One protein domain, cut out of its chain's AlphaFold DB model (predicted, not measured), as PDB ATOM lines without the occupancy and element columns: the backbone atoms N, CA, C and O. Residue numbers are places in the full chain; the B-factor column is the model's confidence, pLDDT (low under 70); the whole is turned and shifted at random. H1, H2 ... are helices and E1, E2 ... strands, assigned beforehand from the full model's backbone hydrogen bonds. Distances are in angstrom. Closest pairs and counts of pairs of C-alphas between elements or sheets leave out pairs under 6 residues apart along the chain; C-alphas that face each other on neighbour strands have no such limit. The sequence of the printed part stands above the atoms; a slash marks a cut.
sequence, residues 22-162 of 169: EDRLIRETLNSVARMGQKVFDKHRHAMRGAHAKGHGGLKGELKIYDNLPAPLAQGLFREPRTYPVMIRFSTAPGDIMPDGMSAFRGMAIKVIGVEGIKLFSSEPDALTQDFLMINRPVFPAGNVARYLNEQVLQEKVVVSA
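This is residues 22 to 162 of the 169 residues of the protein "Catalase KatE" of uncultured Synechococcales cyanobacterium (UniProt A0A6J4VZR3). A twisted wall of four antiparallel strands, E1 to E4, makes one part of this elongated model, and two helices side by side, H1 and H2, make a separate layer at one end of it, with a gap between the helices and the sheet. The long link of residues 65 to 82 lies at the opposite end, away from the helices. The printed part has 141 residues with two named helices and four named strands, in the order H1 E1 E2 E3 E4 H2; the class is mixed, helices and strands, and the sheet runs E1 E2 E3 E4. The whole is only just loose, close to compact, with a radius of gyration of the C-alphas of 17.8 A, and it spans 52 by 34 by 29 A.

H1, residues 22 to 44, begins with C-alpha 22 at (-62.883, 40.657, -25.557) and is 32.5 A long. E1, residues 55 to 64, is 24.7 A long and bends by 60 degrees at residue 60. E2, residues 83 to 92, is 28.2 A long, from C-alpha 83 at (-66.628, 47.591, 12.279). E3, residues 106 to 113, measures 22.9 A, and E4, residues 129 to 135, measures 19.8 A. H2, residues 145 to 161, is 24.2 A long and ends with C-alpha 161 at (-88.021, 27.813, -23.446).

H1 and H2 touch and run the same way at a shallow tilt of 18 degrees; their closest C-alphas, those of Thr 29 and Leu 149, are 5.4 A apart. Neither helix is on the sheet. The four strands form a meander, each strand the antiparallel neighbour of the one before, and E1 and E4 are its edge strands. In the hairpin of E1 and E2, at 158 degrees, N 59 and O 88 are within hydrogen-bond range at 2.8 A. In the hairpin of E2 and E3, at 156 degrees, N 107 and O 91 are 2.8 A apart. In the hairpin of E3 and E4, at 167 degrees, N 112 and O 130 are 2.8 A apart. E1 and E4 are apart. In H1 and H2 every O i to N i+4 pair is within hydrogen-bond range.

The two C-alphas farthest apart, those of Asn 68 and Ser 161, are 52.8 A apart. The printed part has no cut. The links E1 to E2, E2 to E3 and E3 to E4 are long, with 18, 13 and 15 residues; H1 to E1 and E4 to H2 are short. Mean pLDDT of the printed part is 93.1, and residue 162 alone is under 70.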
ATOM      1  N   GLU A  22     -62.212  40.440 -26.842       96.12
ATOM      2  CA  GLU A  22     -62.883  40.657 -25.557       96.12
ATOM      3  C   GLU A  22     -64.028  41.678 -25.646       96.12
ATOM      4  O   GLU A  22     -65.149  41.371 -25.245       96.12
ATOM      5  N   ASP A  23     -63.815  42.828 -26.296       97.38
ATOM      6  CA  ASP A  23     -64.871  43.837 -26.466       97.38
ATOM      7  C   ASP A  23     -66.073  43.311 -27.258       97.38
ATOM      8  O   ASP A  23     -67.221  43.665 -26.983       97.38
ATOM      9  N   ARG A  24     -65.823  42.490 -28.286       98.06
ATOM     10  CA  ARG A  24     -66.885  41.893 -29.103       98.06
ATOM     11  C   ARG A  24     -67.688  40.904 -28.263       98.06
ATOM     12  O   ARG A  24     -68.915  40.974 -28.267       98.06
ATOM     13  N   LEU A  25     -67.007  40.043 -27.509       97.88
ATOM     14  CA  LEU A  25     -67.629  39.041 -26.640       97.88
ATOM     15  C   LEU A  25     -68.403  39.685 -25.482       97.88
ATOM     16  O   LEU A  25     -69.501  39.228 -25.150       97.88
ATOM     17  N   ILE A  26     -67.899  40.788 -24.919       97.12
ATOM     18  CA  ILE A  26     -68.626  41.613 -23.944       97.12
ATOM     19  C   ILE A  26     -69.909  42.156 -24.580       97.12
ATOM     20  O   ILE A  26     -70.992  41.964 -24.027       97.12
ATOM     21  N   ARG A  27     -69.831  42.782 -25.764       98.25
ATOM     22  CA  ARG A  27     -71.022  43.308 -26.458       98.25
ATOM     23  C   ARG A  27     -72.059  42.218 -26.745       98.25
ATOM     24  O   ARG A  27     -73.247  42.427 -26.517       98.25
ATOM     25  N   GLU A  28     -71.633  41.051 -27.217       98.06
ATOM     26  CA  GLU A  28     -72.523  39.909 -27.472       98.06
ATOM     27  C   GLU A  28     -73.192  39.394 -26.190       98.06
ATOM     28  O   GLU A  28     -74.395  39.111 -26.187       98.06
ATOM     29  N   THR A  29     -72.442  39.351 -25.088       96.88
ATOM     30  CA  THR A  29     -72.950  38.993 -23.758       96.88
ATOM     31  C   THR A  29     -74.019  39.982 -23.301       96.88
ATOM     32  O   THR A  29     -75.121  39.570 -22.936       96.88
ATOM     33  N   LEU A  30     -73.743  41.287 -23.388       96.38
ATOM     34  CA  LEU A  30     -74.698  42.342 -23.037       96.38
ATOM     35  C   LEU A  30     -75.976  42.250 -23.880       96.38
ATOM     36  O   LEU A  30     -77.079  42.334 -23.340       96.38
ATOM     37  N   ASN A  31     -75.846  41.988 -25.182       96.75
ATOM     38  CA  ASN A  31     -76.989  41.789 -26.071       96.75
ATOM     39  C   ASN A  31     -77.835  40.571 -25.660       96.75
ATOM     40  O   ASN A  31     -79.064  40.632 -25.711       96.75
ATOM     41  N   SER A  32     -77.207  39.467 -25.239       95.50
ATOM     42  CA  SER A  32     -77.917  38.289 -24.719       95.50
ATOM     43  C   SER A  32     -78.660  38.585 -23.419       95.50
ATOM     44  O   SER A  32     -79.849  38.272 -23.303       95.50
ATOM     45  N   VAL A  33     -78.003  39.256 -22.471       93.94
ATOM     46  CA  VAL A  33     -78.625  39.676 -21.209       93.94
ATOM     47  C   VAL A  33     -79.813  40.605 -21.471       93.94
ATOM     48  O   VAL A  33     -80.871  40.413 -20.875       93.94
ATOM     49  N   ALA A  34     -79.691  41.556 -22.402       94.06
ATOM     50  CA  ALA A  34     -80.771  42.472 -22.765       94.06
ATOM     51  C   ALA A  34     -81.982  41.738 -23.369       94.06
ATOM     52  O   ALA A  34     -83.116  41.959 -22.940       94.06
ATOM     53  N   ARG A  35     -81.761  40.811 -24.315       93.94
ATOM     54  CA  ARG A  35     -82.841  39.990 -24.898       93.94
ATOM     55  C   ARG A  35     -83.539  39.130 -23.851       93.94
ATOM     56  O   ARG A  35     -84.767  39.027 -23.861       93.94
ATOM     57  N   MET A  36     -82.775  38.510 -22.953       92.19
ATOM     58  CA  MET A  36     -83.335  37.740 -21.844       92.19
ATOM     59  C   MET A  36     -84.156  38.643 -20.914       92.19
ATOM     60  O   MET A  36     -85.291  38.305 -20.585       92.19
ATOM     61  N   GLY A  37     -83.620  39.813 -20.556       92.81
ATOM     62  CA  GLY A  37     -84.289  40.811 -19.722       92.81
ATOM     63  C   GLY A  37     -85.624  41.275 -20.304       92.81
ATOM     64  O   GLY A  37     -86.620  41.288 -19.583       92.81
ATOM     65  N   GLN A  38     -85.683  41.554 -21.612       93.12
ATOM     66  CA  GLN A  38     -86.933  41.915 -22.290       93.12
ATOM     67  C   GLN A  38     -87.984  40.807 -22.167       93.12
ATOM     68  O   GLN A  38     -89.133  41.074 -21.834       93.12
ATOM     69  N   LYS A  39     -87.597  39.541 -22.351       90.88
ATOM     70  CA  LYS A  39     -88.537  38.414 -22.248       90.88
ATOM     71  C   LYS A  39     -89.035  38.185 -20.825       90.88
ATOM     72  O   LYS A  39     -90.208  37.878 -20.624       90.88
ATOM     73  N   VAL A  40     -88.160  38.343 -19.832       92.19
ATOM     74  CA  VAL A  40     -88.537  38.286 -18.410       92.19
ATOM     75  C   VAL A  40     -89.495  39.435 -18.080       92.19
ATOM     76  O   VAL A  40     -90.517  39.208 -17.431       92.19
ATOM     77  N   PHE A  41     -89.237  40.639 -18.595       93.31
ATOM     78  CA  PHE A  41     -90.155  41.769 -18.473       93.31
ATOM     79  C   PHE A  41     -91.503  41.486 -19.146       93.31
ATOM     80  O   PHE A  41     -92.544  41.722 -18.542       93.31
ATOM     81  N   ASP A  42     -91.529  40.924 -20.353       92.69
ATOM     82  CA  ASP A  42     -92.781  40.591 -21.041       92.69
ATOM     83  C   ASP A  42     -93.591  39.532 -20.279       92.69
ATOM     84  O   ASP A  42     -94.823  39.589 -20.259       92.69
ATOM     85  N   LYS A  43     -92.904  38.598 -19.611       89.69
ATOM     86  CA  LYS A  43     -93.501  37.546 -18.779       89.69
ATOM     87  C   LYS A  43     -94.082  38.077 -17.466       89.69
ATOM     88  O   LYS A  43     -95.195  37.693 -17.118       89.69
ATOM     89  N   HIS A  44     -93.344  38.916 -16.738       90.75
ATOM     90  CA  HIS A  44     -93.719  39.352 -15.378       90.75
ATOM     91  C   HIS A  44     -94.253  40.777 -15.295       90.75
ATOM     92  O   HIS A  44     -94.731  41.187 -14.242       90.75
ATOM     93  N   ARG A  45     -94.152  41.544 -16.383       94.00
ATOM     94  CA  ARG A  45     -94.500  42.972 -16.469       94.00
ATOM     95  C   ARG A  45     -93.775  43.828 -15.427       94.00
ATOM     96  O   ARG A  45     -94.283  44.857 -14.991       94.00
ATOM     97  N   HIS A  46     -92.575  43.399 -15.040       91.88
ATOM     98  CA  HIS A  46     -91.727  44.072 -14.066       91.88
ATOM     99  C   HIS A  46     -90.258  43.935 -14.456       91.88
ATOM    100  O   HIS A  46     -89.830  42.882 -14.933       91.88
ATOM    101  N   ALA A  47     -89.482  44.999 -14.246       89.94
ATOM    102  CA  ALA A  47     -88.045  44.960 -14.470       89.94
ATOM    103  C   ALA A  47     -87.385  44.094 -13.390       89.94
ATOM    104  O   ALA A  47     -87.551  44.327 -12.195       89.94
ATOM    105  N   MET A  48     -86.633  43.083 -13.810       91.81
ATOM    106  CA  MET A  48     -85.902  42.189 -12.916       91.81
ATOM    107  C   MET A  48     -84.407  42.266 -13.205       91.81
ATOM    108  O   MET A  48     -83.981  42.738 -14.257       91.81
ATOM    109  N   ARG A  49     -83.591  41.793 -12.260       93.31
ATOM    110  CA  ARG A  49     -82.145  41.688 -12.481       93.31
ATOM    111  C   ARG A  49     -81.865  40.636 -13.560       93.31
ATOM    112  O   ARG A  49     -82.423  39.546 -13.493       93.31
ATOM    113  N   GLY A  50     -80.958  40.939 -14.492       90.94
ATOM    114  CA  GLY A  50     -80.556  40.021 -15.571       90.94
ATOM    115  C   GLY A  50     -79.857  38.745 -15.085       90.94
ATOM    116  O   GLY A  50     -79.826  37.748 -15.790       90.94
ATOM    117  N   ALA A  51     -79.362  38.744 -13.852       92.31
ATOM    118  CA  ALA A  51     -78.978  37.557 -13.107       92.31
ATOM    119  C   ALA A  51     -79.393  37.760 -11.649       92.31
ATOM    120  O   ALA A  51     -79.596  38.888 -11.193       92.31
ATOM    121  N   HIS A  52     -79.503  36.680 -10.888       95.25
ATOM    122  CA  HIS A  52     -79.873  36.732  -9.479       95.25
ATOM    123  C   HIS A  52     -81.236  37.405  -9.229       95.25
ATOM    124  O   HIS A  52     -81.399  38.152  -8.253       95.25
ATOM    125  N   ALA A  53     -82.212  37.166 -10.118       95.00
ATOM    126  CA  ALA A  53     -83.511  37.843 -10.112       95.00
ATOM    127  C   ALA A  53     -84.272  37.593  -8.807       95.00
ATOM    128  O   ALA A  53     -84.662  38.539  -8.115       95.00
ATOM    129  N   LYS A  54     -84.403  36.323  -8.410       95.94
ATOM    130  CA  LYS A  54     -85.076  35.945  -7.166       95.94
ATOM    131  C   LYS A  54     -84.174  36.195  -5.957       95.94
ATOM    132  O   LYS A  54     -83.112  35.585  -5.832       95.94
ATOM    133  N   GLY A  55     -84.608  37.091  -5.072       96.50
ATOM    134  CA  GLY A  55     -84.005  37.298  -3.755       96.50
ATOM    135  C   GLY A  55     -84.688  36.450  -2.681       96.50
ATOM    136  O   GLY A  55     -85.893  36.236  -2.763       96.50
ATOM    137  N   HIS A  56     -83.924  36.013  -1.680       95.81
ATOM    138  CA  HIS A  56     -84.427  35.240  -0.528       95.81
ATOM    139  C   HIS A  56     -84.532  36.061   0.751       95.81
ATOM    140  O   HIS A  56     -85.265  35.700   1.660       95.81
ATOM    141  N   GLY A  57     -83.799  37.169   0.826       95.56
ATOM    142  CA  GLY A  57     -83.806  38.033   1.994       95.56
ATOM    143  C   GLY A  57     -82.772  39.141   1.885       95.56
ATOM    144  O   GLY A  57     -81.757  38.996   1.192       95.56
ATOM    145  N   GLY A  58     -83.070  40.242   2.567       97.25
ATOM    146  CA  GLY A  58     -82.145  41.329   2.843       97.25
ATOM    147  C   GLY A  58     -81.852  41.358   4.337       97.25
ATOM    148  O   GLY A  58     -82.788  41.354   5.132       97.25
ATOM    149  N   LEU A  59     -80.581  41.378   4.718       98.00
ATOM    150  CA  LEU A  59     -80.163  41.497   6.112       98.00
ATOM    151  C   LEU A  59     -79.419  42.808   6.323       98.00
ATOM    152  O   LEU A  59     -78.709  43.282   5.434       98.00
ATOM    153  N   LYS A  60     -79.566  43.352   7.528       98.50
ATOM    154  CA  LYS A  60     -78.672  44.363   8.085       98.50
ATOM    155  C   LYS A  60     -77.729  43.656   9.044       98.50
ATOM    156  O   LYS A  60     -78.166  42.768   9.773       98.50
ATOM    157  N   GLY A  61     -76.468  44.042   9.042       98.25
ATOM    158  CA  GLY A  61     -75.491  43.472   9.955       98.25
ATOM    159  C   GLY A  61     -74.242  44.320  10.042       98.25
ATOM    160  O   GLY A  61     -74.228  45.476   9.614       98.25
ATOM    161  N   GLU A  62     -73.188  43.706  10.557       98.56
ATOM    162  CA  GLU A  62     -71.890  44.336  10.739       98.56
ATOM    163  C   GLU A  62     -70.785  43.445  10.165       98.56
ATOM    164  O   GLU A  62     -70.811  42.223  10.316       98.56
ATOM    165  N   LEU A  63     -69.809  44.066   9.507       98.25
ATOM    166  CA  LEU A  63     -68.549  43.449   9.109       98.25
ATOM    167  C   LEU A  63     -67.459  43.954  10.051       98.25
ATOM    168  O   LEU A  63     -67.103  45.132  10.011       98.25
ATOM    169  N   LYS A  64     -66.930  43.058  10.884       98.25
ATOM    170  CA  LYS A  64     -65.841  43.355  11.812       98.25
ATOM    171  C   LYS A  64     -64.507  42.917  11.219       98.25
ATOM    172  O   LYS A  64     -64.288  41.729  10.993       98.25
ATOM    173  N   ILE A  65     -63.623  43.879  10.993       97.44
ATOM    174  CA  ILE A  65     -62.231  43.651  10.617       97.44
ATOM    175  C   ILE A  65     -61.422  43.508  11.901       97.44
ATOM    176  O   ILE A  65     -61.467  44.384  12.769       97.44
ATOM    177  N   TYR A  66     -60.737  42.378  12.041       95.81
ATOM    178  CA  TYR A  66     -59.928  42.083  13.218       95.81
ATOM    179  C   TYR A  66     -58.609  42.850  13.211       95.81
ATOM    180  O   TYR A  66     -58.124  43.291  12.169       95.81
ATOM    181  N   ASP A  67     -58.039  42.999  14.399       96.06
ATOM    182  CA  ASP A  67     -56.676  43.466  14.569       96.06
ATOM    183  C   ASP A  67     -55.653  42.403  14.172       96.06
ATOM    184  O   ASP A  67     -55.948  41.212  14.081       96.06
ATOM    185  N   ASN A  68     -54.433  42.870  13.896       94.25
ATOM    186  CA  ASN A  68     -53.275  42.021  13.623       94.25
ATOM    187  C   ASN A  68     -53.466  41.041  12.448       94.25
ATOM    188  O   ASN A  68     -52.946  39.924  12.474       94.25
ATOM    189  N   LEU A  69     -54.191  41.451  11.397       94.06
ATOM    190  CA  LEU A  69     -54.212  40.697  10.145       94.06
ATOM    191  C   LEU A  69     -52.780  40.564   9.590       94.06
ATOM    192  O   LEU A  69     -52.012  41.530   9.657       94.06
ATOM    193  N   PRO A  70     -52.406  39.405   9.013       91.94
ATOM    194  CA  PRO A  70     -51.135  39.263   8.312       91.94
ATOM    195  C   PRO A  70     -50.940  40.395   7.301       91.94
ATOM    196  O   PRO A  70     -51.889  40.754   6.604       91.94
ATOM    197  N   ALA A  71     -49.718  40.921   7.180       89.88
ATOM    198  CA  ALA A  71     -49.434  42.068   6.313       89.88
ATOM    199  C   ALA A  71     -49.978  41.923   4.869       89.88
ATOM    200  O   ALA A  71     -50.559  42.885   4.372       89.88
ATOM    201  N   PRO A  72     -49.918  40.740   4.212       89.50
ATOM    202  CA  PRO A  72     -50.517  40.558   2.888       89.50
ATOM    203  C   PRO A  72     -52.049  40.663   2.845       89.50
ATOM    204  O   PRO A  72     -52.602  40.836   1.768       89.50
ATOM    205  N   LEU A  73     -52.754  40.553   3.970       90.25
ATOM    206  CA  LEU A  73     -54.219  40.642   4.050       90.25
ATOM    207  C   LEU A  73     -54.704  42.002   4.580       90.25
ATOM    208  O   LEU A  73     -55.864  42.355   4.381       90.25
ATOM    209  N   ALA A  74     -53.826  42.777   5.222       93.69
ATOM    210  CA  ALA A  74     -54.124  44.091   5.790       93.69
ATOM    211  C   ALA A  74     -54.096  45.205   4.719       93.69
ATOM    212  O   ALA A  74     -53.299  46.140   4.786       93.69
ATOM    213  N   GLN A  75     -54.955  45.097   3.700       91.69
ATOM    214  CA  GLN A  75     -54.977  45.996   2.539       91.69
ATOM    215  C   GLN A  75     -56.360  46.617   2.308       91.69
ATOM    216  O   GLN A  75     -57.385  45.998   2.594       91.69
ATOM    217  N   GLY A  76     -56.400  47.823   1.728       92.00
ATOM    218  CA  GLY A  76     -57.653  48.496   1.362       92.00
ATOM    219  C   GLY A  76     -58.622  48.603   2.544       92.00
ATOM    220  O   GLY A  76     -58.253  49.096   3.608       92.00
ATOM    221  N   LEU A  77     -59.845  48.090   2.374       94.88
ATOM    222  CA  LEU A  77     -60.878  48.037   3.420       94.88
ATOM    223  C   LEU A  77     -60.426  47.308   4.697       94.88
ATOM    224  O   LEU A  77     -60.900  47.632   5.784       94.88
ATOM    225  N   PHE A  78     -59.509  46.346   4.565       96.06
ATOM    226  CA  PHE A  78     -58.993  45.506   5.649       96.06
ATOM    227  C   PHE A  78     -57.739  46.076   6.324       96.06
ATOM    228  O   PHE A  78     -57.173  45.426   7.199       96.06
ATOM    229  N   ARG A  79     -57.271  47.264   5.912       94.69
ATOM    230  CA  ARG A  79     -56.020  47.860   6.405       94.69
ATOM    231  C   ARG A  79     -56.031  48.114   7.912       94.69
ATOM    232  O   ARG A  79     -55.001  47.944   8.558       94.69
ATOM    233  N   GLU A  80     -57.168  48.541   8.449       95.12
ATOM    234  CA  GLU A  80     -57.306  48.907   9.857       95.12
ATOM    235  C   GLU A  80     -58.461  48.148  10.521       95.12
ATOM    236  O   GLU A  80     -59.482  47.888   9.872       95.12
ATOM    237  N   PRO A  81     -58.342  47.817  11.821       97.31
ATOM    238  CA  PRO A  81     -59.419  47.179  12.563       97.31
ATOM    239  C   PRO A  81     -60.605  48.133  12.655       97.31
ATOM    240  O   PRO A  81     -60.497  49.244  13.176       97.31
ATOM    241  N   ARG A  82     -61.755  47.710  12.140       97.25
ATOM    242  CA  ARG A  82     -62.954  48.545  12.063       97.25
ATOM    243  C   ARG A  82     -64.197  47.681  11.963       97.25
ATOM    244  O   ARG A  82     -64.164  46.584  11.414       97.25
ATOM    245  N   THR A  83     -65.306  48.189  12.484       98.50
ATOM    246  CA  THR A  83     -66.628  47.591  12.279       98.50
ATOM    247  C   THR A  83     -67.404  48.475  11.314       98.50
ATOM    248  O   THR A  83     -67.541  49.674  11.550       98.50
ATOM    249  N   TYR A  84     -67.885  47.887  10.223       98.56
ATOM    250  CA  TYR A  84     -68.685  48.573   9.217       98.56
ATOM    251  C   TYR A  84     -70.125  48.056   9.222       98.56
ATOM    252  O   TYR A  84     -70.322  46.839   9.272       98.56
ATOM    253  N   PRO A  85     -71.136  48.929   9.087       98.69
ATOM    254  CA  PRO A  85     -72.485  48.482   8.788       98.69
ATOM    255  C   PRO A  85     -72.540  47.866   7.386       98.69
ATOM    256  O   PRO A  85     -71.938  48.377   6.436       98.69
ATOM    257  N   VAL A  86     -73.291  46.773   7.247       98.81
ATOM    258  CA  VAL A  86     -73.474  46.079   5.969       98.81
ATOM    259  C   VAL A  86     -74.934  45.799   5.647       98.81
ATOM    260  O   VAL A  86     -75.763  45.553   6.526       98.81
ATOM    261  N   MET A  87     -75.223  45.771   4.348       98.69
ATOM    262  CA  MET A  87     -76.447  45.211   3.784       98.69
ATOM    263  C   MET A  87     -76.102  43.915   3.053       98.69
ATOM    264  O   MET A  87     -75.219  43.908   2.198       98.69
ATOM    265  N   ILE A  88     -76.810  42.827   3.347       98.62
ATOM    266  CA  ILE A  88     -76.578  41.522   2.716       98.62
ATOM    267  C   ILE A  88     -77.813  41.118   1.923       98.62
ATOM    268  O   ILE A  88     -78.932  41.256   2.411       98.62
ATOM    269  N   ARG A  89     -77.627  40.583   0.714       98.56
ATOM    270  CA  ARG A  89     -78.705  40.012  -0.101       98.56
ATOM    271  C   ARG A  89     -78.398  38.576  -0.499       98.56
ATOM    272  O   ARG A  89     -77.399  38.319  -1.170       98.56
ATOM    273  N   PHE A  90     -79.329  37.672  -0.199       98.25
ATOM    274  CA  PHE A  90     -79.317  36.298  -0.707       98.25
ATOM    275  C   PHE A  90     -80.178  36.150  -1.958       98.25
ATOM    276  O   PHE A  90     -81.210  36.811  -2.092       98.25
ATOM    277  N   SER A  91     -79.767  35.288  -2.889       97.50
ATOM    278  CA  SER A  91     -80.467  35.103  -4.171       97.50
ATOM    279  C   SER A  91     -80.195  33.757  -4.844       97.50
ATOM    280  O   SER A  91     -79.256  33.054  -4.478       97.50
ATOM    281  N   THR A  92     -80.986  33.417  -5.862       95.75
ATOM    282  CA  THR A  92     -80.730  32.294  -6.790       95.75
ATOM    283  C   THR A  92     -80.281  32.837  -8.142       95.75
ATOM    284  O   THR A  92     -80.909  33.761  -8.641       95.75
ATOM    285  N   ALA A  93     -79.220  32.271  -8.728       92.50
ATOM    286  CA  ALA A  93     -78.465  32.850  -9.848       92.50
ATOM    287  C   ALA A  93     -79.201  33.170 -11.171       92.50
ATOM    288  O   ALA A  93     -78.808  34.148 -11.803       92.50
ATOM    289  N   PRO A  94     -80.229  32.430 -11.628       91.31
ATOM    290  CA  PRO A  94     -80.902  32.734 -12.890       91.31
ATOM    291  C   PRO A  94     -81.483  34.156 -12.957       91.31
ATOM    292  O   PRO A  94     -81.894  34.736 -11.949       91.31
ATOM    293  N   GLY A  95     -81.565  34.693 -14.176       90.69
ATOM    294  CA  GLY A  95     -82.199  35.981 -14.488       90.69
ATOM    295  C   GLY A  95     -83.732  35.983 -14.449       90.69
ATOM    296  O   GLY A  95     -84.349  36.953 -14.868       90.69
ATOM    297  N   ASP A  96     -84.354  34.909 -13.957       91.75
ATOM    298  CA  ASP A  96     -85.806  34.755 -13.825       91.75
ATOM    299  C   ASP A  96     -86.160  34.174 -12.439       91.75
ATOM    300  O   ASP A  96     -85.321  33.590 -11.744       91.75
ATOM    301  N   ILE A  97     -87.415  34.320 -12.016       90.75
ATOM    302  CA  ILE A  97     -87.941  33.746 -10.778       90.75
ATOM    303  C   ILE A  97     -88.224  32.255 -10.987       90.75
ATOM    304  O   ILE A  97     -89.236  31.865 -11.570       90.75
ATOM    305  N   MET A  98     -87.336  31.422 -10.444       87.00
ATOM    306  CA  MET A  98     -87.430  29.960 -10.473       87.00
ATOM    307  C   MET A  98     -87.714  29.376  -9.070       87.00
ATOM    308  O   MET A  98     -87.463  30.043  -8.058       87.00
ATOM    309  N   PRO A  99     -88.249  28.142  -8.968       90.81
ATOM    310  CA  PRO A  99     -88.407  27.444  -7.689       90.81
ATOM    311  C   PRO A  99     -87.070  27.210  -6.969       90.81
ATOM    312  O   PRO A  99     -86.057  26.932  -7.607       90.81
ATOM    313  N   ASP A 100     -87.074  27.237  -5.635       91.94
ATOM    314  CA  ASP A 100     -85.833  27.141  -4.842       91.94
ATOM    315  C   ASP A 100     -85.216  25.746  -4.816       91.94
ATOM    316  O   ASP A 100     -84.017  25.619  -4.577       91.94
ATOM    317  N   GLY A 101     -86.008  24.712  -5.113       90.69
ATOM    318  CA  GLY A 101     -85.524  23.338  -5.263       90.69
ATOM    319  C   GLY A 101     -84.741  23.093  -6.556       90.69
ATOM    320  O   GLY A 101     -84.148  22.031  -6.715       90.69
ATOM    321  N   MET A 102     -84.717  24.051  -7.491       87.75
ATOM    322  CA  MET A 102     -83.943  23.916  -8.723       87.75
ATOM    323  C   MET A 102     -82.439  24.007  -8.433       87.75
ATOM    324  O   MET A 102     -81.972  24.911  -7.724       87.75
ATOM    325  N   SER A 103     -81.672  23.098  -9.037       89.44
ATOM    326  CA  SER A 103     -80.211  23.160  -9.024       89.44
ATOM    327  C   SER A 103     -79.735  24.431  -9.727       89.44
ATOM    328  O   SER A 103     -79.964  24.620 -10.918       89.44
ATOM    329  N   ALA A 104     -79.109  25.327  -8.967       90.38
ATOM    330  CA  ALA A 104     -78.494  26.556  -9.455       90.38
ATOM    331  C   ALA A 104     -77.522  27.087  -8.391       90.38
ATOM    332  O   ALA A 104     -77.590  26.685  -7.226       90.38
ATOM    333  N   PHE A 105     -76.655  28.030  -8.748       93.12
ATOM    334  CA  PHE A 105     -75.868  28.732  -7.736       93.12
ATOM    335  C   PHE A 105     -76.757  29.625  -6.865       93.12
ATOM    336  O   PHE A 105     -77.842  30.065  -7.268       93.12
ATOM    337  N   ARG A 106     -76.300  29.865  -5.638       95.62
ATOM    338  CA  ARG A 106     -76.907  30.807  -4.698       95.62
ATOM    339  C   ARG A 106     -75.937  31.956  -4.489       95.62
ATOM    340  O   ARG A 106     -74.759  31.715  -4.259       95.62
ATOM    341  N   GLY A 107     -76.430  33.181  -4.620       96.25
ATOM    342  CA  GLY A 107     -75.635  34.389  -4.449       96.25
ATOM    343  C   GLY A 107     -75.732  34.939  -3.035       96.25
ATOM    344  O   GLY A 107     -76.817  34.916  -2.447       96.25
ATOM    345  N   MET A 108     -74.626  35.492  -2.550       97.75
ATOM    346  CA  MET A 108     -74.553  36.360  -1.380       97.75
ATOM    347  C   MET A 108     -73.820  37.635  -1.797       97.75
ATOM    348  O   MET A 108     -72.641  37.593  -2.135       97.75
ATOM    349  N   ALA A 109     -74.530  38.758  -1.801       98.44
ATOM    350  CA  ALA A 109     -73.928  40.067  -2.014       98.44
ATOM    351  C   ALA A 109     -73.851  40.799  -0.676       98.44
ATOM    352  O   ALA A 109     -74.862  40.864   0.022       98.44
ATOM    353  N   ILE A 110     -72.686  41.343  -0.332       98.62
ATOM    354  CA  ILE A 110     -72.480  42.186   0.850       98.62
ATOM    355  C   ILE A 110     -72.115  43.579   0.360       98.62
ATOM    356  O   ILE A 110     -71.101  43.737  -0.307       98.62
ATOM    357  N   LYS A 111     -72.914  44.580   0.712       98.44
ATOM    358  CA  LYS A 111     -72.578  45.991   0.538       98.44
ATOM    359  C   LYS A 111     -72.080  46.536   1.865       98.44
ATOM    360  O   LYS A 111     -72.847  46.571   2.828       98.44
ATOM    361  N   VAL A 112     -70.821  46.950   1.907       98.50
ATOM    362  CA  VAL A 112     -70.204  47.601   3.063       98.50
ATOM    363  C   VAL A 112     -70.372  49.107   2.935       98.50
ATOM    364  O   VAL A 112     -70.092  49.667   1.877       98.50
ATOM    365  N   ILE A 113     -70.856  49.753   3.993       98.25
ATOM    366  CA  ILE A 113     -71.157  51.188   4.026       98.25
ATOM    367  C   ILE A 113     -70.082  51.932   4.830       98.25
ATOM    368  O   ILE A 113     -69.612  51.433   5.849       98.25
ATOM    369  N   GLY A 114     -69.729  53.143   4.398       96.88
ATOM    370  CA  GLY A 114     -68.707  53.988   5.025       96.88
ATOM    371  C   GLY A 114     -67.281  53.680   4.562       96.88
ATOM    372  O   GLY A 114     -66.332  53.952   5.292       96.88
ATOM    373  N   VAL A 115     -67.128  53.077   3.380       96.06
ATOM    374  CA  VAL A 115     -65.823  52.743   2.800       96.06
ATOM    375  C   VAL A 115     -65.343  53.917   1.959       96.06
ATOM    376  O   VAL A 115     -65.807  54.112   0.838       96.06
ATOM    377  N   GLU A 116     -64.409  54.688   2.495       93.44
ATOM    378  CA  GLU A 116     -63.814  55.859   1.842       93.44
ATOM    379  C   GLU A 116     -62.804  55.472   0.740       93.44
ATOM    380  O   GLU A 116     -62.532  54.291   0.502       93.44
ATOM    381  N   GLY A 117     -62.271  56.472   0.033       90.94
ATOM    382  CA  GLY A 117     -61.279  56.309  -1.034       90.94
ATOM    383  C   GLY A 117     -61.880  56.186  -2.436       90.94
ATOM    384  O   GLY A 117     -63.042  55.810  -2.592       90.94
ATOM    385  N   ILE A 118     -61.056  56.492  -3.442       90.19
ATOM    386  CA  ILE A 118     -61.437  56.559  -4.862       90.19
ATOM    387  C   ILE A 118     -61.977  55.208  -5.340       90.19
ATOM    388  O   ILE A 118     -61.371  54.162  -5.090       90.19
ATOM    389  N   LYS A 119     -63.119  55.228  -6.034       91.25
ATOM    390  CA  LYS A 119     -63.733  54.024  -6.609       91.25
ATOM    391  C   LYS A 119     -63.314  53.794  -8.052       91.25
ATOM    392  O   LYS A 119     -63.022  54.726  -8.792       91.25
ATOM    393  N   LEU A 120     -63.344  52.520  -8.448       87.31
ATOM    394  CA  LEU A 120     -63.048  52.091  -9.815       87.31
ATOM    395  C   LEU A 120     -64.056  52.663 -10.824       87.31
ATOM    396  O   LEU A 120     -63.693  53.009 -11.944       87.31
ATOM    397  N   PHE A 121     -65.330  52.763 -10.434       85.62
ATOM    398  CA  PHE A 121     -66.375  53.291 -11.304       85.62
ATOM    399  C   PHE A 121     -66.340  54.818 -11.333       85.62
ATOM    400  O   PHE A 121     -66.691  55.480 -10.359       85.62
ATOM    401  N   SER A 122     -66.000  55.374 -12.495       89.12
ATOM    402  CA  SER A 122     -65.963  56.822 -12.727       89.12
ATOM    403  C   SER A 122     -67.325  57.513 -12.609       89.12
ATOM    404  O   SER A 122     -67.372  58.730 -12.457       89.12
ATOM    405  N   SER A 123     -68.431  56.766 -12.670       93.25
ATOM    406  CA  SER A 123     -69.781  57.297 -12.456       93.25
ATOM    407  C   SER A 123     -70.090  57.586 -10.988       93.25
ATOM    408  O   SER A 123     -70.987  58.375 -10.705       93.25
ATOM    409  N   GLU A 124     -69.384  56.937 -10.060       91.31
ATOM    410  CA  GLU A 124     -69.603  57.069  -8.616       91.31
ATOM    411  C   GLU A 124     -68.254  57.116  -7.861       91.31
ATOM    412  O   GLU A 124     -68.009  56.295  -6.972       91.31
ATOM    413  N   PRO A 125     -67.353  58.056  -8.208       91.38
ATOM    414  CA  PRO A 125     -65.976  58.065  -7.707       91.38
ATOM    415  C   PRO A 125     -65.899  58.290  -6.191       91.38
ATOM    416  O   PRO A 125     -64.980  57.781  -5.547       91.38
ATOM    417  N   ASP A 126     -66.895  58.989  -5.638       92.62
ATOM    418  CA  ASP A 126     -67.007  59.355  -4.223       92.62
ATOM    419  C   ASP A 126     -67.993  58.462  -3.448       92.62
ATOM    420  O   ASP A 126     -68.394  58.789  -2.327       92.62
ATOM    421  N   ALA A 127     -68.437  57.336  -4.027       94.75
ATOM    422  CA  ALA A 127     -69.334  56.431  -3.314       94.75
ATOM    423  C   ALA A 127     -68.677  55.945  -2.021       94.75
ATOM    424  O   ALA A 127     -67.557  55.454  -2.028       94.75
ATOM    425  N   LEU A 128     -69.396  55.975  -0.906       96.56
ATOM    426  CA  LEU A 128     -68.868  55.513   0.382       96.56
ATOM    427  C   LEU A 128     -69.139  54.022   0.605       96.56
ATOM    428  O   LEU A 128     -69.500  53.609   1.707       96.56
ATOM    429  N   THR A 129     -69.041  53.202  -0.445       96.56
ATOM    430  CA  THR A 129     -69.377  51.774  -0.369       96.56
ATOM    431  C   THR A 129     -68.382  50.878  -1.089       96.56
ATOM    432  O   THR A 129     -67.719  51.305  -2.033       96.56
ATOM    433  N   GLN A 130     -68.325  49.617  -0.667       96.38
ATOM    434  CA  GLN A 130     -67.660  48.536  -1.388       96.38
ATOM    435  C   GLN A 130     -68.529  47.280  -1.352       96.38
ATOM    436  O   GLN A 130     -69.042  46.907  -0.295       96.38
ATOM    437  N   ASP A 131     -68.666  46.621  -2.501       96.56
ATOM    438  CA  ASP A 131     -69.508  45.438  -2.653       96.56
ATOM    439  C   ASP A 131     -68.658  44.172  -2.813       96.56
ATOM    440  O   ASP A 131     -67.755  44.115  -3.643       96.56
ATOM    441  N   PHE A 132     -68.992  43.130  -2.055       96.88
ATOM    442  CA  PHE A 132     -68.499  41.771  -2.259       96.88
ATOM    443  C   PHE A 132     -69.611  40.941  -2.895       96.88
ATOM    444  O   PHE A 132     -70.638  40.673  -2.265       96.88
ATOM    445  N   LEU A 133     -69.416  40.542  -4.150       95.69
ATOM    446  CA  LEU A 133     -70.376  39.752  -4.917       95.69
ATOM    447  C   LEU A 133     -69.905  38.300  -4.972       95.69
ATOM    448  O   LEU A 133     -68.905  37.989  -5.610       95.69
ATOM    449  N   MET A 134     -70.617  37.410  -4.284       95.81
ATOM    450  CA  MET A 134     -70.213  36.014  -4.132       95.81
ATOM    451  C   MET A 134     -71.316  35.051  -4.551       95.81
ATOM    452  O   MET A 134     -72.511  35.365  -4.522       95.81
ATOM    453  N   ILE A 135     -70.898  33.829  -4.861       94.94
ATOM    454  CA  ILE A 135     -71.766  32.663  -5.001       94.94
ATOM    455  C   ILE A 135     -71.338  31.572  -4.020       94.94
ATOM    456  O   ILE A 135     -70.224  31.578  -3.509       94.94
ATOM    457  N   ASN A 136     -72.200  30.587  -3.785       94.69
ATOM    458  CA  ASN A 136     -71.919  29.423  -2.942       94.69
ATOM    459  C   ASN A 136     -70.984  28.383  -3.602       94.69
ATOM    460  O   ASN A 136     -71.127  27.178  -3.382       94.69
ATOM    461  N   ARG A 137     -70.051  28.833  -4.445       91.06
ATOM    462  CA  ARG A 137     -69.015  28.014  -5.078       91.06
ATOM    463  C   ARG A 137     -67.663  28.701  -4.910       91.06
ATOM    464  O   ARG A 137     -67.601  29.917  -5.059       91.06
ATOM    465  N   PRO A 138     -66.588  27.933  -4.664       89.56
ATOM    466  CA  PRO A 138     -65.250  28.497  -4.490       89.56
ATOM    467  C   PRO A 138     -64.635  28.989  -5.807       89.56
ATOM    468  O   PRO A 138     -63.655  29.720  -5.787       89.56
ATOM    469  N   VAL A 139     -65.194  28.573  -6.947       87.38
ATOM    470  CA  VAL A 139     -64.718  28.924  -8.285       87.38
ATOM    471  C   VAL A 139     -65.882  29.348  -9.165       87.38
ATOM    472  O   VAL A 139     -66.980  28.783  -9.083       87.38
ATOM    473  N   PHE A 140     -65.626  30.326 -10.026       85.19
ATOM    474  CA  PHE A 140     -66.560  30.711 -11.068       85.19
ATOM    475  C   PHE A 140     -66.412  29.754 -12.266       85.19
ATOM    476  O   PHE A 140     -65.284  29.510 -12.694       85.19
ATOM    477  N   PRO A 141     -67.499  29.173 -12.810       79.31
ATOM    478  CA  PRO A 141     -67.383  28.169 -13.873       79.31
ATOM    479  C   PRO A 141     -66.788  28.697 -15.180       79.31
ATOM    480  O   PRO A 141     -66.108  27.950 -15.887       79.31
ATOM    481  N   ALA A 142     -67.020  29.973 -15.496       88.62
ATOM    482  CA  ALA A 142     -66.452  30.624 -16.664       88.62
ATOM    483  C   ALA A 142     -65.111  31.288 -16.322       88.62
ATOM    484  O   ALA A 142     -65.072  32.360 -15.732       88.62
ATOM    485  N   GLY A 143     -64.000  30.672 -16.725       88.50
ATOM    486  CA  GLY A 143     -62.662  31.241 -16.510       88.50
ATOM    487  C   GLY A 143     -62.280  32.389 -17.456       88.50
ATOM    488  O   GLY A 143     -61.203  32.949 -17.307       88.50
ATOM    489  N   ASN A 144     -63.112  32.712 -18.454       91.62
ATOM    490  CA  ASN A 144     -62.902  33.819 -19.390       91.62
ATOM    491  C   ASN A 144     -64.226  34.259 -20.043       91.62
ATOM    492  O   ASN A 144     -65.244  33.564 -19.947       91.62
ATOM    493  N   VAL A 145     -64.200  35.396 -20.745       94.00
ATOM    494  CA  VAL A 145     -65.386  35.991 -21.385       94.00
ATOM    495  C   VAL A 145     -66.001  35.103 -22.477       94.00
ATOM    496  O   VAL A 145     -67.223  35.042 -22.600       94.00
ATOM    497  N   ALA A 146     -65.193  34.347 -23.228       94.19
ATOM    498  CA  ALA A 146     -65.692  33.456 -24.279       94.19
ATOM    499  C   ALA A 146     -66.536  32.315 -23.691       94.19
ATOM    500  O   ALA A 146     -67.638  32.023 -24.162       94.19
ATOM    501  N   ARG A 147     -66.049  31.695 -22.610       94.50
ATOM    502  CA  ARG A 147     -66.802  30.679 -21.874       94.50
ATOM    503  C   ARG A 147     -68.036  31.277 -21.206       94.50
ATOM    504  O   ARG A 147     -69.089  30.642 -21.226       94.50
ATOM    505  N   TYR A 148     -67.926  32.492 -20.673       94.62
ATOM    506  CA  TYR A 148     -69.057  33.183 -20.065       94.62
ATOM    507  C   TYR A 148     -70.189  33.425 -21.069       94.62
ATOM    508  O   TYR A 148     -71.340  33.119 -20.768       94.62
ATOM    509  N   LEU A 149     -69.875  33.881 -22.286       95.69
ATOM    510  CA  LEU A 149     -70.865  34.067 -23.347       95.69
ATOM    511  C   LEU A 149     -71.602  32.759 -23.678       95.69
ATOM    512  O   LEU A 149     -72.828  32.757 -23.795       95.69
ATOM    513  N   ASN A 150     -70.883  31.639 -23.784       94.06
ATOM    514  CA  ASN A 150     -71.501  30.333 -24.033       94.06
ATOM    515  C   ASN A 150     -72.490  29.952 -22.922       94.06
ATOM    516  O   ASN A 150     -73.614  29.534 -23.207       94.06
ATOM    517  N   GLU A 151     -72.097  30.128 -21.659       91.19
ATOM    518  CA  GLU A 151     -72.968  29.881 -20.506       91.19
ATOM    519  C   GLU A 151     -74.179  30.832 -20.496       91.19
ATOM    520  O   GLU A 151     -75.307  30.393 -20.263       91.19
ATOM    521  N   GLN A 152     -73.983  32.107 -20.833       93.69
ATOM    522  CA  GLN A 152     -75.042  33.114 -20.910       93.69
ATOM    523  C   GLN A 152     -76.066  32.798 -22.013       93.69
ATOM    524  O   GLN A 152     -77.272  32.869 -21.776       93.69
ATOM    525  N   VAL A 153     -75.625  32.378 -23.201       93.12
ATOM    526  CA  VAL A 153     -76.529  31.984 -24.297       93.12
ATOM    527  C   VAL A 153     -77.331  30.729 -23.937       93.12
ATOM    528  O   VAL A 153     -78.501  30.612 -24.313       93.12
ATOM    529  N   LEU A 154     -76.744  29.791 -23.187       89.50
ATOM    530  CA  LEU A 154     -77.480  28.640 -22.655       89.50
ATOM    531  C   LEU A 154     -78.564  29.080 -21.666       89.50
ATOM    532  O   LEU A 154     -79.698  28.612 -21.768       89.50
ATOM    533  N   GLN A 155     -78.255  30.008 -20.757       85.56
ATOM    534  CA  GLN A 155     -79.254  30.564 -19.839       85.56
ATOM    535  C   GLN A 155     -80.369  31.304 -20.577       85.56
ATOM    536  O   GLN A 155     -81.540  31.082 -20.266       85.56
ATOM    537  N   GLU A 156     -80.029  32.115 -21.586       89.25
ATOM    538  CA  GLU A 156     -81.015  32.774 -22.443       89.25
ATOM    539  C   GLU A 156     -81.970  31.725 -23.027       89.25
ATOM    540  O   GLU A 156     -83.178  31.840 -22.846       89.25
ATOM    541  N   LYS A 157     -81.461  30.644 -23.636       86.50
ATOM    542  CA  LYS A 157     -82.306  29.570 -24.190       86.50
ATOM    543  C   LYS A 157     -83.228  28.943 -23.145       86.50
ATOM    544  O   LYS A 157     -84.412  28.789 -23.428       86.50
ATOM    545  N   VAL A 158     -82.719  28.626 -21.952       81.25
ATOM    546  CA  VAL A 158     -83.511  28.014 -20.869       81.25
ATOM    547  C   VAL A 158     -84.647  28.930 -20.413       81.25
ATOM    548  O   VAL A 158     -85.782  28.475 -20.281       81.25
ATOM    549  N   VAL A 159     -84.368  30.219 -20.199       77.88
ATOM    550  CA  VAL A 159     -85.389  31.202 -19.800       77.88
ATOM    551  C   VAL A 159     -86.436  31.371 -20.902       77.88
ATOM    552  O   VAL A 159     -87.629  31.454 -20.617       77.88
ATOM    553  N   VAL A 160     -86.003  31.362 -22.163       71.44
ATOM    554  CA  VAL A 160     -86.878  31.473 -23.337       71.44
ATOM    555  C   VAL A 160     -87.788  30.262 -23.500       71.44
ATOM    556  O   VAL A 160     -88.956  30.426 -23.845       71.44
ATOM    557  N   SER A 161     -87.268  29.055 -23.277       71.00
ATOM    558  CA  SER A 161     -88.021  27.813 -23.446       71.00
ATOM    559  C   SER A 161     -88.864  27.437 -22.226       71.00
ATOM    560  O   SER A 161     -89.663  26.507 -22.312       71.00
ATOM    561  N   ALA A 162     -88.681  28.103 -21.081       63.72
ATOM    562  CA  ALA A 162     -89.400  27.771 -19.858       63.72
ATOM    563  C   ALA A 162     -90.913  28.028 -20.034       63.72
ATOM    564  O   ALA A 162     -91.313  29.161 -20.323       63.72
TER     565      ALA A 162